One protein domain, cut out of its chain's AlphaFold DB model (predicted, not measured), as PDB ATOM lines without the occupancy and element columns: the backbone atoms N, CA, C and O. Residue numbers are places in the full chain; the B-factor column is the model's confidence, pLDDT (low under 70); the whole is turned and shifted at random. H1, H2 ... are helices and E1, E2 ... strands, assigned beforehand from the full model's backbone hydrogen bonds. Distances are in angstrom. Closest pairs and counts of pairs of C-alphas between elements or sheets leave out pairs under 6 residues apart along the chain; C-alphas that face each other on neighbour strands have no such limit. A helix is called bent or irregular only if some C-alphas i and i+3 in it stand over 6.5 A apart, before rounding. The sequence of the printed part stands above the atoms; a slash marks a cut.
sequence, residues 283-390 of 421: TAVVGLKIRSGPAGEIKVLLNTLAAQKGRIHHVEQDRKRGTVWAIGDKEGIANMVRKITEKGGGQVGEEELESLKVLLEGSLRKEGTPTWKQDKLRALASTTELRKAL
ATOM      1  N   THR A 283       1.480 -14.934 -20.147       89.94
ATOM      2  CA  THR A 283       0.345 -15.727 -19.696       89.94
ATOM      3  C   THR A 283      -0.892 -15.292 -20.452       89.94
ATOM      4  O   THR A 283      -1.196 -14.102 -20.497       89.94
ATOM      5  N   ALA A 284      -1.624 -16.255 -21.000       93.06
ATOM      6  CA  ALA A 284      -2.923 -16.013 -21.597       93.06
ATOM      7  C   ALA A 284      -4.019 -16.793 -20.870       93.06
ATOM      8  O   ALA A 284      -3.785 -17.857 -20.284       93.06
ATOM      9  N   VAL A 285      -5.225 -16.242 -20.934       93.50
ATOM     10  CA  VAL A 285      -6.444 -16.783 -20.341       93.50
ATOM     11  C   VAL A 285      -7.470 -16.977 -21.444       93.50
ATOM     12  O   VAL A 285      -7.646 -16.095 -22.278       93.50
ATOM     13  N   VAL A 286      -8.170 -18.107 -21.461       94.81
ATOM     14  CA  VAL A 286      -9.309 -18.311 -22.365       94.81
ATOM     15  C   VAL A 286     -10.449 -19.015 -21.646       94.81
ATOM     16  O   VAL A 286     -10.215 -19.945 -20.872       94.81
ATOM     17  N   GLY A 287     -11.676 -18.567 -21.898       94.81
ATOM     18  CA  GLY A 287     -12.891 -19.253 -21.476       94.81
ATOM     19  C   GLY A 287     -13.435 -20.115 -22.614       94.81
ATOM     20  O   GLY A 287     -13.502 -19.682 -23.763       94.81
ATOM     21  N   LEU A 288     -13.805 -21.353 -22.304       93.19
ATOM     22  CA  LEU A 288     -14.232 -22.369 -23.262       93.19
ATOM     23  C   LEU A 288     -15.565 -22.965 -22.814       93.19
ATOM     24  O   LEU A 288     -15.714 -23.359 -21.655       93.19
ATOM     25  N   LYS A 289     -16.516 -23.098 -23.741       91.62
ATOM     26  CA  LYS A 289     -17.785 -23.803 -23.500       91.62
ATOM     27  C   LYS A 289     -17.578 -25.290 -23.779       91.62
ATOM     28  O   LYS A 289     -17.715 -25.741 -24.916       91.62
ATOM     29  N   ILE A 290     -17.191 -26.053 -22.757       85.25
ATOM     30  CA  ILE A 290     -16.925 -27.496 -22.869       85.25
ATOM     31  C   ILE A 290     -17.978 -28.258 -22.067       85.25
ATOM     32  O   ILE A 290     -18.266 -27.921 -20.922       85.25
ATOM     33  N   ARG A 291     -18.540 -29.317 -22.666       71.62
ATOM     34  CA  ARG A 291     -19.466 -30.219 -21.968       71.62
ATOM     35  C   ARG A 291     -18.741 -30.955 -20.833       71.62
ATOM     36  O   ARG A 291     -17.566 -31.285 -20.947       71.62
ATOM     37  N   SER A 292     -19.455 -31.142 -19.730       67.06
ATOM     38  CA  SER A 292     -18.975 -31.553 -18.404       67.06
ATOM     39  C   SER A 292     -17.897 -32.647 -18.366       67.06
ATOM     40  O   SER A 292     -17.976 -33.641 -19.079       67.06
ATOM     41  N   GLY A 293     -16.972 -32.504 -17.418       81.88
ATOM     42  CA  GLY A 293     -16.004 -33.512 -16.982       81.88
ATOM     43  C   GLY A 293     -15.264 -33.015 -15.730       81.88
ATOM     44  O   GLY A 293     -15.371 -31.826 -15.402       81.88
ATOM     45  N   PRO A 294     -14.541 -33.873 -14.995       85.75
ATOM     46  CA  PRO A 294     -13.743 -33.438 -13.854       85.75
ATOM     47  C   PRO A 294     -12.574 -32.547 -14.311       85.75
ATOM     48  O   PRO A 294     -11.909 -32.817 -15.313       85.75
ATOM     49  N   ALA A 295     -12.282 -31.485 -13.552       84.56
ATOM     50  CA  ALA A 295     -11.279 -30.475 -13.920       84.56
ATOM     51  C   ALA A 295      -9.876 -31.056 -14.205       84.56
ATOM     52  O   ALA A 295      -9.144 -30.528 -15.044       84.56
ATOM     53  N   GLY A 296      -9.507 -32.156 -13.538       85.62
ATOM     54  CA  GLY A 296      -8.241 -32.858 -13.761       85.62
ATOM     55  C   GLY A 296      -8.121 -33.445 -15.170       85.62
ATOM     56  O   GLY A 296      -7.120 -33.211 -15.847       85.62
ATOM     57  N   GLU A 297      -9.156 -34.137 -15.643       90.31
ATOM     58  CA  GLU A 297      -9.188 -34.720 -16.990       90.31
ATOM     59  C   GLU A 297      -9.221 -33.636 -18.063       90.31
ATOM     60  O   GLU A 297      -8.478 -33.703 -19.045       90.31
ATOM     61  N   ILE A 298     -10.005 -32.579 -17.830       91.25
ATOM     62  CA  ILE A 298     -10.059 -31.421 -18.722       91.25
ATOM     63  C   ILE A 298      -8.667 -30.796 -18.848       91.25
ATOM     64  O   ILE A 298      -8.199 -30.546 -19.955       91.25
ATOM     65  N   LYS A 299      -7.937 -30.611 -17.743       92.31
ATOM     66  CA  LYS A 299      -6.569 -30.079 -17.789       92.31
ATOM     67  C   LYS A 299      -5.616 -30.959 -18.601       92.31
ATOM     68  O   LYS A 299      -4.767 -30.424 -19.320       92.31
ATOM     69  N   VAL A 300      -5.715 -32.283 -18.486       92.06
ATOM     70  CA  VAL A 300      -4.889 -33.222 -19.268       92.06
ATOM     71  C   VAL A 300      -5.233 -33.123 -20.755       92.06
ATOM     72  O   VAL A 300      -4.330 -33.020 -21.590       92.06
ATOM     73  N   LEU A 301      -6.523 -33.062 -21.088       92.06
ATOM     74  CA  LEU A 301      -7.002 -32.864 -22.454       92.06
ATOM     75  C   LEU A 301      -6.482 -31.546 -23.046       92.06
ATOM     76  O   LEU A 301      -5.880 -31.550 -24.119       92.06
ATOM     77  N   LEU A 302      -6.644 -30.426 -22.336       92.81
ATOM     78  CA  LEU A 302      -6.205 -29.107 -22.802       92.81
ATOM     79  C   LEU A 302      -4.682 -29.034 -22.977       92.81
ATOM     80  O   LEU A 302      -4.209 -28.469 -23.961       92.81
ATOM     81  N   ASN A 303      -3.902 -29.656 -22.086       93.50
ATOM     82  CA  ASN A 303      -2.450 -29.774 -22.266       93.50
ATOM     83  C   ASN A 303      -2.077 -30.623 -23.490       93.50
ATOM     84  O   ASN A 303      -1.149 -30.286 -24.222       93.50
ATOM     85  N   THR A 304      -2.826 -31.694 -23.757       93.19
ATOM     86  CA  THR A 304      -2.633 -32.526 -24.954       93.19
ATOM     87  C   THR A 304      -2.929 -31.730 -26.231       93.19
ATOM     88  O   THR A 304      -2.213 -31.846 -27.229       93.19
ATOM     89  N   LEU A 305      -3.941 -30.856 -26.199       90.62
ATOM     90  CA  LEU A 305      -4.260 -29.947 -27.302       90.62
ATOM     91  C   LEU A 305      -3.195 -28.858 -27.483       90.62
ATOM     92  O   LEU A 305      -2.786 -28.615 -28.623       90.62
ATOM     93  N   ALA A 306      -2.689 -28.272 -26.395       90.44
ATOM     94  CA  ALA A 306      -1.599 -27.293 -26.425       90.44
ATOM     95  C   ALA A 306      -0.311 -27.862 -27.057       90.44
ATOM     96  O   ALA A 306       0.408 -27.131 -27.744       90.44
ATOM     97  N   ALA A 307      -0.087 -29.179 -26.952       84.44
ATOM     98  CA  ALA A 307       1.059 -29.895 -27.518       84.44
ATOM     99  C   ALA A 307       2.410 -29.316 -27.036       84.44
ATOM    100  O   ALA A 307       2.504 -28.774 -25.941       84.44
ATOM    101  N   GLN A 308       3.479 -29.433 -27.833       80.31
ATOM    102  CA  GLN A 308       4.822 -28.950 -27.463       80.31
ATOM    103  C   GLN A 308       4.977 -27.415 -27.487       80.31
ATOM    104  O   GLN A 308       6.033 -26.915 -27.115       80.31
ATOM    105  N   LYS A 309       3.950 -26.664 -27.913       84.31
ATOM    106  CA  LYS A 309       4.009 -25.197 -28.066       84.31
ATOM    107  C   LYS A 309       3.764 -24.429 -26.764       84.31
ATOM    108  O   LYS A 309       3.898 -23.219 -26.733       84.31
ATOM    109  N   GLY A 310       3.398 -25.101 -25.678       88.06
ATOM    110  CA  GLY A 310       3.203 -24.441 -24.390       88.06
ATOM    111  C   GLY A 310       2.510 -25.335 -23.380       88.06
ATOM    112  O   GLY A 310       2.162 -26.478 -23.675       88.06
ATOM    113  N   ARG A 311       2.314 -24.812 -22.171       90.31
ATOM    114  CA  ARG A 311       1.666 -25.532 -21.076       90.31
ATOM    115  C   ARG A 311       0.457 -24.774 -20.540       90.31
ATOM    116  O   ARG A 311       0.489 -23.559 -20.365       90.31
ATOM    117  N   ILE A 312      -0.589 -25.526 -20.212       92.25
ATOM    118  CA  ILE A 312      -1.726 -25.058 -19.421       92.25
ATOM    119  C   ILE A 312      -1.384 -25.255 -17.947       92.25
ATOM    120  O   ILE A 312      -1.310 -26.384 -17.439       92.25
ATOM    121  N   HIS A 313      -1.140 -24.145 -17.258       90.06
ATOM    122  CA  HIS A 313      -0.715 -24.130 -15.860       90.06
ATOM    123  C   HIS A 313      -1.878 -24.453 -14.935       90.06
ATOM    124  O   HIS A 313      -1.731 -25.256 -14.005       90.06
ATOM    125  N   HIS A 314      -3.038 -23.865 -15.213       90.94
ATOM    126  CA  HIS A 314      -4.202 -23.932 -14.346       90.94
ATOM    127  C   HIS A 314      -5.502 -23.961 -15.145       90.94
ATOM    128  O   HIS A 314      -5.564 -23.466 -16.268       90.94
ATOM    129  N   VAL A 315      -6.519 -24.588 -14.560       93.06
ATOM    130  CA  VAL A 315      -7.863 -24.673 -15.124       93.06
ATOM    131  C   VAL A 315      -8.851 -24.429 -13.993       93.06
ATOM    132  O   VAL A 315      -8.748 -25.075 -12.950       93.06
ATOM    133  N   GLU A 316      -9.783 -23.510 -14.211       92.19
ATOM    134  CA  GLU A 316     -10.960 -23.316 -13.368       92.19
ATOM    135  C   GLU A 316     -12.210 -23.746 -14.123       92.19
ATOM    136  O   GLU A 316     -12.303 -23.589 -15.338       92.19
ATOM    137  N   GLN A 317     -13.177 -24.302 -13.403       92.75
ATOM    138  CA  GLN A 317     -14.423 -24.773 -13.993       92.75
ATOM    139  C   GLN A 317     -15.606 -24.126 -13.286       92.75
ATOM    140  O   GLN A 317     -15.826 -24.335 -12.094       92.75
ATOM    141  N   ASP A 318     -16.406 -23.405 -14.058       91.38
ATOM    142  CA  ASP A 318     -17.723 -22.948 -13.654       91.38
ATOM    143  C   ASP A 318     -18.752 -24.034 -13.985       91.38
ATOM    144  O   ASP A 318     -19.250 -24.139 -15.109       91.38
ATOM    145  N   ARG A 319     -19.068 -24.879 -12.998       87.81
ATOM    146  CA  ARG A 319     -20.058 -25.955 -13.173       87.81
ATOM    147  C   ARG A 319     -21.466 -25.426 -13.439       87.81
ATOM    148  O   ARG A 319     -22.237 -26.126 -14.082       87.81
ATOM    149  N   LYS A 320     -21.797 -24.222 -12.958       88.06
ATOM    150  CA  LYS A 320     -23.134 -23.638 -13.131       88.06
ATOM    151  C   LYS A 320     -23.339 -23.172 -14.568       88.06
ATOM    152  O   LYS A 320     -24.411 -23.369 -15.126       88.06
ATOM    153  N   ARG A 321     -22.302 -22.581 -15.165       86.94
ATOM    154  CA  ARG A 321     -22.352 -22.047 -16.537       86.94
ATOM    155  C   ARG A 321     -21.889 -23.046 -17.598       86.94
ATOM    156  O   ARG A 321     -22.098 -22.816 -18.782       86.94
ATOM    157  N   GLY A 322     -21.263 -24.152 -17.189       89.06
ATOM    158  CA  GLY A 322     -20.639 -25.098 -18.118       89.06
ATOM    159  C   GLY A 322     -19.404 -24.510 -18.811       89.06
ATOM    160  O   GLY A 322     -19.050 -24.929 -19.913       89.06
ATOM    161  N   THR A 323     -18.761 -23.530 -18.173       92.38
ATOM    162  CA  THR A 323     -17.599 -22.822 -18.717       92.38
ATOM    163  C   THR A 323     -16.326 -23.335 -18.058       92.38
ATOM    164  O   THR A 323     -16.249 -23.505 -16.841       92.38
ATOM    165  N   VAL A 324     -15.295 -23.561 -18.863       94.12
ATOM    166  CA  VAL A 324     -13.951 -23.911 -18.408       94.12
ATOM    167  C   VAL A 324     -13.013 -22.769 -18.755       94.12
ATOM    168  O   VAL A 324     -12.874 -22.407 -19.918       94.12
ATOM    169  N   TRP A 325     -12.316 -22.249 -17.757       94.50
ATOM    170  CA  TRP A 325     -11.292 -21.231 -17.919       94.50
ATOM    171  C   TRP A 325      -9.910 -21.864 -17.858       94.50
ATOM    172  O   TRP A 325      -9.549 -22.499 -16.869       94.50
ATOM    173  N   ALA A 326      -9.121 -21.689 -18.911       94.31
ATOM    174  CA  ALA A 326      -7.760 -22.191 -19.001       94.31
ATOM    175  C   ALA A 326      -6.758 -21.040 -18.892       94.31
ATOM    176  O   ALA A 326      -6.893 -20.027 -19.574       94.31
ATOM    177  N   ILE A 327      -5.733 -21.223 -18.058       94.00
ATOM    178  CA  ILE A 327      -4.651 -20.258 -17.832       94.00
ATOM    179  C   ILE A 327      -3.328 -20.942 -18.160       94.00
ATOM    180  O   ILE A 327      -2.975 -21.969 -17.567       94.00
ATOM    181  N   GLY A 328      -2.581 -20.389 -19.109       93.62
ATOM    182  CA  GLY A 328      -1.407 -21.046 -19.675       93.62
ATOM    183  C   GLY A 328      -0.460 -20.095 -20.386       93.62
ATOM    184  O   GLY A 328      -0.653 -18.883 -20.378       93.62
ATOM    185  N   ASP A 329       0.565 -20.665 -21.011       92.62
ATOM    186  CA  ASP A 329       1.438 -19.924 -21.924       92.62
ATOM    187  C   ASP A 329       0.629 -19.453 -23.142       92.62
ATOM    188  O   ASP A 329      -0.153 -20.232 -23.695       92.62
ATOM    189  N   LYS A 330       0.850 -18.223 -23.611       92.62
ATOM    190  CA  LYS A 330       0.148 -17.626 -24.760       92.62
ATOM    191  C   LYS A 330       0.150 -18.515 -25.998       92.62
ATOM    192  O   LYS A 330      -0.897 -18.718 -26.604       92.62
ATOM    193  N   GLU A 331       1.295 -19.100 -26.342       91.56
ATOM    194  CA  GLU A 331       1.423 -20.016 -27.483       91.56
ATOM    195  C   GLU A 331       0.640 -21.322 -27.288       91.56
ATOM    196  O   GLU A 331      -0.010 -21.815 -28.215       91.56
ATOM    197  N   GLY A 332       0.672 -21.874 -26.072       93.06
ATOM    198  CA  GLY A 332      -0.074 -23.079 -25.715       93.06
ATOM    199  C   GLY A 332      -1.580 -22.842 -25.772       93.06
ATOM    200  O   GLY A 332      -2.306 -23.660 -26.340       93.06
ATOM    201  N   ILE A 333      -2.028 -21.699 -25.243       94.38
ATOM    202  CA  ILE A 333      -3.423 -21.261 -25.271       94.38
ATOM    203  C   ILE A 333      -3.877 -21.041 -26.715       94.38
ATOM    204  O   ILE A 333      -4.842 -21.672 -27.127       94.38
ATOM    205  N   ALA A 334      -3.150 -20.261 -27.518       93.06
ATOM    206  CA  ALA A 334      -3.502 -19.997 -28.915       93.06
ATOM    207  C   ALA A 334      -3.600 -21.286 -29.752       93.06
ATOM    208  O   ALA A 334      -4.532 -21.478 -30.532       93.06
ATOM    209  N   ASN A 335      -2.656 -22.216 -29.577       93.25
ATOM    210  CA  ASN A 335      -2.675 -23.497 -30.286       93.25
ATOM    211  C   ASN A 335      -3.861 -24.380 -29.870       93.25
ATOM    212  O   ASN A 335      -4.442 -25.077 -30.703       93.25
ATOM    213  N   MET A 336      -4.196 -24.368 -28.581       94.38
ATOM    214  CA  MET A 336      -5.317 -25.111 -28.019       94.38
ATOM    215  C   MET A 336      -6.657 -24.524 -28.475       94.38
ATOM    216  O   MET A 336      -7.498 -25.278 -28.958       94.38
ATOM    217  N   VAL A 337      -6.804 -23.198 -28.434       93.44
ATOM    218  CA  VAL A 337      -7.972 -22.469 -28.940       93.44
ATOM    219  C   VAL A 337      -8.201 -22.778 -30.409       93.44
ATOM    220  O   VAL A 337      -9.278 -23.256 -30.749       93.44
ATOM    221  N   ARG A 338      -7.175 -22.656 -31.262       92.25
ATOM    222  CA  ARG A 338      -7.294 -22.969 -32.694       92.25
ATOM    223  C   ARG A 338      -7.860 -24.373 -32.936       92.25
ATOM    224  O   ARG A 338      -8.803 -24.527 -33.700       92.25
ATOM    225  N   LYS A 339      -7.345 -25.389 -32.234       92.19
ATOM    226  CA  LYS A 339      -7.822 -26.782 -32.355       92.19
ATOM    227  C   LYS A 339      -9.247 -26.991 -31.842       92.19
ATOM    228  O   LYS A 339      -9.930 -27.901 -32.303       92.19
ATOM    229  N   ILE A 340      -9.667 -26.230 -30.834       90.88
ATOM    230  CA  ILE A 340     -11.030 -26.300 -30.299       90.88
ATOM    231  C   ILE A 340     -11.994 -25.610 -31.263       90.88
ATOM    232  O   ILE A 340     -13.019 -26.199 -31.596       90.88
ATOM    233  N   THR A 341     -11.630 -24.437 -31.782       89.81
ATOM    234  CA  THR A 341     -12.392 -23.715 -32.807       89.81
ATOM    235  C   THR A 341     -12.529 -24.548 -34.089       89.81
ATOM    236  O   THR A 341     -13.632 -24.674 -34.611       89.81
ATOM    237  N   GLU A 342     -11.464 -25.223 -34.544       90.38
ATOM    238  CA  GLU A 342     -11.495 -26.176 -35.676       90.38
ATOM    239  C   GLU A 342     -12.504 -27.324 -35.466       90.38
ATOM    240  O   GLU A 342     -13.047 -27.863 -36.427       90.38
ATOM    241  N   LYS A 343     -12.780 -27.695 -34.210       89.56
ATOM    242  CA  LYS A 343     -13.769 -28.720 -33.837       89.56
ATOM    243  C   LYS A 343     -15.165 -28.149 -33.559       89.56
ATOM    244  O   LYS A 343     -16.026 -28.884 -33.080       89.56
ATOM    245  N   GLY A 344     -15.390 -26.862 -33.822       88.00
ATOM    246  CA  GLY A 344     -16.654 -26.176 -33.546       88.00
ATOM    247  C   GLY A 344     -16.889 -25.866 -32.064       88.00
ATOM    248  O   GLY A 344     -18.028 -25.659 -31.654       88.00
ATOM    249  N   GLY A 345     -15.840 -25.865 -31.238       88.00
ATOM    250  CA  GLY A 345     -15.944 -25.476 -29.835       88.00
ATOM    251  C   GLY A 345     -16.094 -23.962 -29.675       88.00
ATOM    252  O   GLY A 345     -15.380 -23.189 -30.310       88.00
ATOM    253  N   GLY A 346     -17.019 -23.541 -28.811       87.50
ATOM    254  CA  GLY A 346     -17.274 -22.129 -28.534       87.50
ATOM    255  C   GLY A 346     -16.294 -21.537 -27.521       87.50
ATOM    256  O   GLY A 346     -16.011 -22.150 -26.486       87.50
ATOM    257  N   GLN A 347     -15.826 -20.322 -27.801       92.25
ATOM    258  CA  GLN A 347     -15.132 -19.478 -26.831       92.25
ATOM    259  C   GLN A 347     -16.143 -18.637 -26.052       92.25
ATOM    260  O   GLN A 347     -17.255 -18.365 -26.510       92.25
ATOM    261  N   VAL A 348     -15.753 -18.262 -24.845       92.12
ATOM    262  CA  VAL A 348     -16.527 -17.392 -23.970       92.12
ATOM    263  C   VAL A 348     -16.046 -15.954 -24.128       92.12
ATOM    264  O   VAL A 348     -14.839 -15.717 -24.205       92.12
ATOM    265  N   GLY A 349     -16.989 -15.013 -24.200       88.38
ATOM    266  CA  GLY A 349     -16.695 -13.595 -24.360       88.38
ATOM    267  C   GLY A 349     -16.204 -12.919 -23.078       88.38
ATOM    268  O   GLY A 349     -16.135 -13.507 -21.994       88.38
ATOM    269  N   GLU A 350     -15.829 -11.651 -23.221       89.38
ATOM    270  CA  GLU A 350     -15.288 -10.821 -22.140       89.38
ATOM    271  C   GLU A 350     -16.331 -10.529 -21.046       89.38
ATOM    272  O   GLU A 350     -15.977 -10.302 -19.891       89.38
ATOM    273  N   GLU A 351     -17.617 -10.606 -21.373       88.38
ATOM    274  CA  GLU A 351     -18.733 -10.439 -20.445       88.38
ATOM    275  C   GLU A 351     -18.758 -11.486 -19.321       88.38
ATOM    276  O   GLU A 351     -19.276 -11.230 -18.237       88.38
ATOM    277  N   GLU A 352     -18.172 -12.667 -19.532       88.75
ATOM    278  CA  GLU A 352     -18.124 -13.711 -18.504       88.75
ATOM    279  C   GLU A 352     -16.844 -13.666 -17.655       88.75
ATOM    280  O   GLU A 352     -16.699 -14.450 -16.718       88.75
ATOM    281  N   LEU A 353     -15.922 -12.741 -17.929       88.50
ATOM    282  CA  LEU A 353     -14.641 -12.637 -17.222       88.50
ATOM    283  C   LEU A 353     -14.814 -12.342 -15.722       88.50
ATOM    284  O   LEU A 353     -13.981 -12.723 -14.899       88.50
ATOM    285  N   GLU A 354     -15.914 -11.684 -15.351       88.94
ATOM    286  CA  GLU A 354     -16.270 -11.436 -13.953       88.94
ATOM    287  C   GLU A 354     -16.519 -12.740 -13.190       88.94
ATOM    288  O   GLU A 354     -16.114 -12.856 -12.031       88.94
ATOM    289  N   SER A 355     -17.093 -13.762 -13.839       89.06
ATOM    290  CA  SER A 355     -17.296 -15.057 -13.184       89.06
ATOM    291  C   SER A 355     -15.969 -15.778 -12.948       89.06
ATOM    292  O   SER A 355     -15.783 -16.382 -11.892       89.06
ATOM    293  N   LEU A 356     -14.996 -15.634 -13.858       89.88
ATOM    294  CA  LEU A 356     -13.632 -16.112 -13.623       89.88
ATOM    295  C   LEU A 356     -12.996 -15.433 -12.408       89.88
ATOM    296  O   LEU A 356     -12.368 -16.113 -11.600       89.88
ATOM    297  N   LYS A 357     -13.160 -14.117 -12.251       90.75
ATOM    298  CA  LYS A 357     -12.588 -13.386 -11.113       90.75
ATOM    299  C   LYS A 357     -13.048 -13.979  -9.779       90.75
ATOM    300  O   LYS A 357     -12.219 -14.294  -8.928       90.75
ATOM    301  N   VAL A 358     -14.354 -14.212  -9.636       91.19
ATOM    302  CA  VAL A 358     -14.945 -14.821  -8.431       91.19
ATOM    303  C   VAL A 358     -14.380 -16.226  -8.186       91.19
ATOM    304  O   VAL A 358     -14.049 -16.576  -7.053       91.19
ATOM    305  N   LEU A 359     -14.208 -17.027  -9.243       90.12
ATOM    306  CA  LEU A 359     -13.611 -18.363  -9.139       90.12
ATOM    307  C   LEU A 359     -12.139 -18.314  -8.710       90.12
ATOM    308  O   LEU A 359     -11.716 -19.118  -7.878       90.12
ATOM    309  N   LEU A 360     -11.362 -17.366  -9.237       90.25
ATOM    310  CA  LEU A 360      -9.956 -17.183  -8.877       90.25
ATOM    311  C   LEU A 360      -9.790 -16.733  -7.428       90.25
ATOM    312  O   LEU A 360      -8.964 -17.298  -6.712       90.25
ATOM    313  N   GLU A 361     -10.595 -15.773  -6.974       90.44
ATOM    314  CA  GLU A 361     -10.622 -15.340  -5.575       90.44
ATOM    315  C   GLU A 361     -10.999 -16.502  -4.642       90.44
ATOM    316  O   GLU A 361     -10.354 -16.705  -3.613       90.44
ATOM    317  N   GLY A 362     -11.981 -17.325  -5.030       88.56
ATOM    318  CA  GLY A 362     -12.345 -18.537  -4.293       88.56
ATOM    319  C   GLY A 362     -11.210 -19.565  -4.235       88.56
ATOM    320  O   GLY A 362     -10.942 -20.144  -3.184       88.56
ATOM    321  N   SER A 363     -10.490 -19.771  -5.339       86.69
ATOM    322  CA  SER A 363      -9.347 -20.688  -5.379       86.69
ATOM    323  C   SER A 363      -8.115 -20.167  -4.639       86.69
ATOM    324  O   SER A 363      -7.346 -20.977  -4.127       86.69
ATOM    325  N   LEU A 364      -7.937 -18.849  -4.520       88.06
ATOM    326  CA  LEU A 364      -6.891 -18.243  -3.691       88.06
ATOM    327  C   LEU A 364      -7.114 -18.481  -2.192       88.06
ATOM    328  O   LEU A 364      -6.140 -18.582  -1.451       88.06
ATOM    329  N   ARG A 365      -8.376 -18.603  -1.758       88.25
ATOM    330  CA  ARG A 365      -8.746 -18.888  -0.362       88.25
ATOM    331  C   ARG A 365      -8.574 -20.357   0.033       88.25
ATOM    332  O   ARG A 365      -8.623 -20.663   1.217       88.25
ATOM    333  N   LYS A 366      -8.377 -21.269  -0.927       88.19
ATOM    334  CA  LYS A 366      -8.166 -22.693  -0.627       88.19
ATOM    335  C   LYS A 366      -6.804 -22.898   0.032       88.19
ATOM    336  O   LYS A 366      -5.757 -22.646  -0.584       88.19
ATOM    337  N   GLU A 367      -6.836 -23.401   1.260       78.50
ATOM    338  CA  GLU A 367      -5.649 -23.797   2.010       78.50
ATOM    339  C   GLU A 367      -4.838 -24.860   1.250       78.50
ATOM    340  O   GLU A 367      -5.379 -25.692   0.519       78.50
ATOM    341  N   GLY A 368      -3.509 -24.795   1.359       83.56
ATOM    342  CA  GLY A 368      -2.598 -25.726   0.679       83.56
ATOM    343  C   GLY A 368      -2.258 -25.381  -0.778       83.56
ATOM    344  O   GLY A 368      -1.515 -26.122  -1.428       83.56
ATOM    345  N   THR A 369      -2.736 -24.254  -1.315       82.69
ATOM    346  CA  THR A 369      -2.312 -23.790  -2.645       82.69
ATOM    347  C   THR A 369      -0.832 -23.373  -2.617       82.69
ATOM    348  O   THR A 369      -0.466 -22.518  -1.814       82.69
ATOM    349  N   PRO A 370       0.041 -23.917  -3.491       82.94
ATOM    350  CA  PRO A 370       1.453 -23.538  -3.522       82.94
ATOM    351  C   PRO A 370       1.645 -22.031  -3.725       82.94
ATOM    352  O   PRO A 370       0.968 -21.439  -4.566       82.94
ATOM    353  N   THR A 371       2.616 -21.430  -3.034       80.69
ATOM    354  CA  THR A 371       2.886 -19.977  -3.069       80.69
ATOM    355  C   THR A 371       3.075 -19.442  -4.488       80.69
ATOM    356  O   THR A 371       2.400 -18.502  -4.888       80.69
ATOM    357  N   TRP A 372       3.864 -20.131  -5.321       77.88
ATOM    358  CA  TRP A 372       4.064 -19.745  -6.727       77.88
ATOM    359  C   TRP A 372       2.760 -19.688  -7.540       77.88
ATOM    360  O   TRP A 372       2.660 -18.950  -8.521       77.88
ATOM    361  N   LYS A 373       1.765 -20.507  -7.177       82.19
ATOM    362  CA  LYS A 373       0.448 -20.517  -7.817       82.19
ATOM    363  C   LYS A 373      -0.404 -19.378  -7.269       82.19
ATOM    364  O   LYS A 373      -1.074 -18.723  -8.056       82.19
ATOM    365  N   GLN A 374      -0.345 -19.115  -5.964       85.88
ATOM    366  CA  GLN A 374      -1.020 -17.968  -5.356       85.88
ATOM    367  C   GLN A 374      -0.543 -16.648  -5.965       85.88
ATOM    368  O   GLN A 374      -1.380 -15.843  -6.350       85.88
ATOM    369  N   ASP A 375       0.765 -16.463  -6.151       84.00
ATOM    370  CA  ASP A 375       1.324 -15.236  -6.731       84.00
ATOM    371  C   ASP A 375       0.832 -15.011  -8.168       84.00
ATOM    372  O   ASP A 375       0.368 -13.925  -8.512       84.00
ATOM    373  N   LYS A 376       0.835 -16.066  -8.998       81.00
ATOM    374  CA  LYS A 376       0.323 -15.995 -10.378       81.00
ATOM    375  C   LYS A 376      -1.175 -15.726 -10.442       81.00
ATOM    376  O   LYS A 376      -1.619 -14.935 -11.268       81.00
ATOM    377  N   LEU A 377      -1.960 -16.391  -9.598       85.38
ATOM    378  CA  LEU A 377      -3.404 -16.172  -9.557       85.38
ATOM    379  C   LEU A 377      -3.742 -14.789  -8.992       85.38
ATOM    380  O   LEU A 377      -4.690 -14.175  -9.458       85.38
ATOM    381  N   ARG A 378      -2.946 -14.272  -8.048       87.44
ATOM    382  CA  ARG A 378      -3.087 -12.920  -7.496       87.44
ATOM    383  C   ARG A 378      -2.750 -11.850  -8.532       87.44
ATOM    384  O   ARG A 378      -3.496 -10.884  -8.640       87.44
ATOM    385  N   ALA A 379      -1.702 -12.043  -9.333       84.62
ATOM    386  CA  ALA A 379      -1.391 -11.158 -10.458       84.62
ATOM    387  C   ALA A 379      -2.552 -11.095 -11.470       84.62
ATOM    388  O   ALA A 379      -2.909 -10.023 -11.955       84.62
ATOM    389  N   LEU A 380      -3.202 -12.236 -11.713       83.12
ATOM    390  CA  LEU A 380      -4.378 -12.360 -12.578       83.12
ATOM    391  C   LEU A 380      -5.713 -12.078 -11.863       83.12
ATOM    392  O   LEU A 380      -6.757 -12.257 -12.468       83.12
ATOM    393  N   ALA A 381      -5.736 -11.669 -10.593       79.50
ATOM    394  CA  ALA A 381      -7.000 -11.431  -9.884       79.50
ATOM    395  C   ALA A 381      -7.617 -10.061 -10.223       79.50
ATOM    396  O   ALA A 381      -8.802  -9.827  -9.981       79.50
ATOM    397  N   SER A 382      -6.829  -9.141 -10.788       83.56
ATOM    398  CA  SER A 382      -7.347  -7.852 -11.242       83.56
ATOM    399  C   SER A 382      -8.060  -7.995 -12.591       83.56
ATOM    400  O   SER A 382      -7.601  -8.683 -13.504       83.56
ATOM    401  N   THR A 383      -9.205  -7.327 -12.738       78.69
ATOM    402  CA  THR A 383     -10.005  -7.369 -13.973       78.69
ATOM    403  C   THR A 383      -9.249  -6.787 -15.165       78.69
ATOM    404  O   THR A 383      -9.382  -7.284 -16.279       78.69
ATOM    405  N   THR A 384      -8.419  -5.769 -14.944       83.88
ATOM    406  CA  THR A 384      -7.571  -5.153 -15.970       83.88
ATOM    407  C   THR A 384      -6.528  -6.127 -16.510       83.88
ATOM    408  O   THR A 384      -6.391  -6.245 -17.727       83.88
ATOM    409  N   GLU A 385      -5.836  -6.862 -15.639       84.81
ATOM    410  CA  GLU A 385      -4.850  -7.857 -16.067       84.81
ATOM    411  C   GLU A 385      -5.519  -9.066 -16.722       84.81
ATOM    412  O   GLU A 385      -5.028  -9.542 -17.743       84.81
ATOM    413  N   LEU A 386      -6.692  -9.505 -16.248       86.06
ATOM    414  CA  LEU A 386      -7.462 -10.541 -16.948       86.06
ATOM    415  C   LEU A 386      -7.857 -10.102 -18.358       86.06
ATOM    416  O   LEU A 386      -7.737 -10.895 -19.284       86.06
ATOM    417  N   ARG A 387      -8.285  -8.850 -18.556       86.06
ATOM    418  CA  ARG A 387      -8.639  -8.325 -19.889       86.06
ATOM    419  C   ARG A 387      -7.438  -8.190 -20.821       86.06
ATOM    420  O   ARG A 387      -7.602  -8.284 -22.040       86.06
ATOM    421  N   LYS A 388      -6.244  -7.946 -20.275       86.38
ATOM    422  CA  LYS A 388      -4.984  -7.944 -21.037       86.38
ATOM    423  C   LYS A 388      -4.542  -9.362 -21.389       86.38
ATOM    424  O   LYS A 388      -4.134  -9.605 -22.519       86.38
ATOM    425  N   ALA A 389      -4.649 -10.285 -20.435       85.88
ATOM    426  CA  ALA A 389      -4.278 -11.684 -20.596       85.88
ATOM    427  C   ALA A 389      -5.322 -12.491 -21.384       85.88
ATOM    428  O   ALA A 389      -5.011 -13.578 -21.869       85.88
ATOM    429  N   LEU A 390      -6.554 -11.987 -21.523       89.12
ATOM    430  CA  LEU A 390      -7.606 -12.641 -22.288       89.12
ATOM    431  C   LEU A 390      -7.133 -12.839 -23.727       89.12
ATOM    432  O   LEU A 390      -6.838 -11.886 -24.455       89.12
TER     433      LEU A 390
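What this domain is: This is residues 283 to 390 of the 421 residues of an uncharacterized protein of Amphiamblys sp. WSBS2006 (UniProt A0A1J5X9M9). A small three-stranded sheet forms the core of three layers: H1 and H2, crossed, cover one face, and H3 crosses the other. H4 folds back from H3 in a helical hairpin, H5 sits beside E1 on H3's side, and residues 367 to 372 stick out. The 108 printed residues include five named helices and three named strands, along the chain E1 H1 E2 E3 H2 H3 H4 H5; the sheet order is E1 E3 E2, antiparallel, and the class is mixed, helices and strands. The whole is compact, with a radius of gyration of the C-alphas of 12.9 A, and rounded, spanning 36 by 29 by 27 A.

How they stand to each other: In the sheet, inner strand E3, residues 323 to 329, is antiparallel to edge strand E1, residues 283 to 289, with N 286 and O 326 3.0 A apart. It forms a hairpin with edge strand E2, residues 312 to 318, where N 316 and O 325 are 2.9 A apart. H1, residues 295 to 309, completes a split strand-helix-strand unit, E1, H1, E2, two strands running the same way with E3 between them, its crossover right-handed. H1 is over E3 and E2 at a height over the sheet of 8.7 A. H2, residues 330 to 342, on the same face, runs along the strands, at 7 degrees to E1 on the local plane. H1 and H2 touch, about perpendicular at 75 degrees, the closest C-alphas those of Ala 306 and Gly 332, 4.5 A. On the opposite face, H3, residues 350 to 364, runs across the strands, at 73 degrees to E2 on the local plane. With residues 360 to 364 alone it touches H4, residues 371 to 379, at a shallow tilt of 30 degrees, opposite ways; their closest C-alphas, of Leu 364 and Gln 374, are 6.1 A apart. H4 only grazes the sheet. H5, residues 383 to 389, is over none of the strands; its closest C-alpha to E1 is that of Ala 389, 4.6 A from Ala 284. In H2, H4 and H5 every O i to N i+4 pair is within hydrogen-bond range; H1 has 9 of 11 and H3 8 of 11.

Where its parts are: E1 is 20.2 A long from C-alpha 283 at (0.345, -15.727, -19.696), E3 19.5 A and E2 17.1 A. H1 measures 21.5 A, H2 18.1 A and H3 21.6 A. H1 and H3 are irregular: C-alphas 305 and 308 are 9.1 A apart, and 351 and 354 7.0 A. H5 ends at C-alpha 389, (-4.278, -11.684, -20.596).

The domain as a whole: The C-alphas farthest apart, of Glu 342 and Glu 367, are 38.2 A apart. The printed part has no cut and no long link. Its mean pLDDT is 88.5; residue 292 alone is under 70.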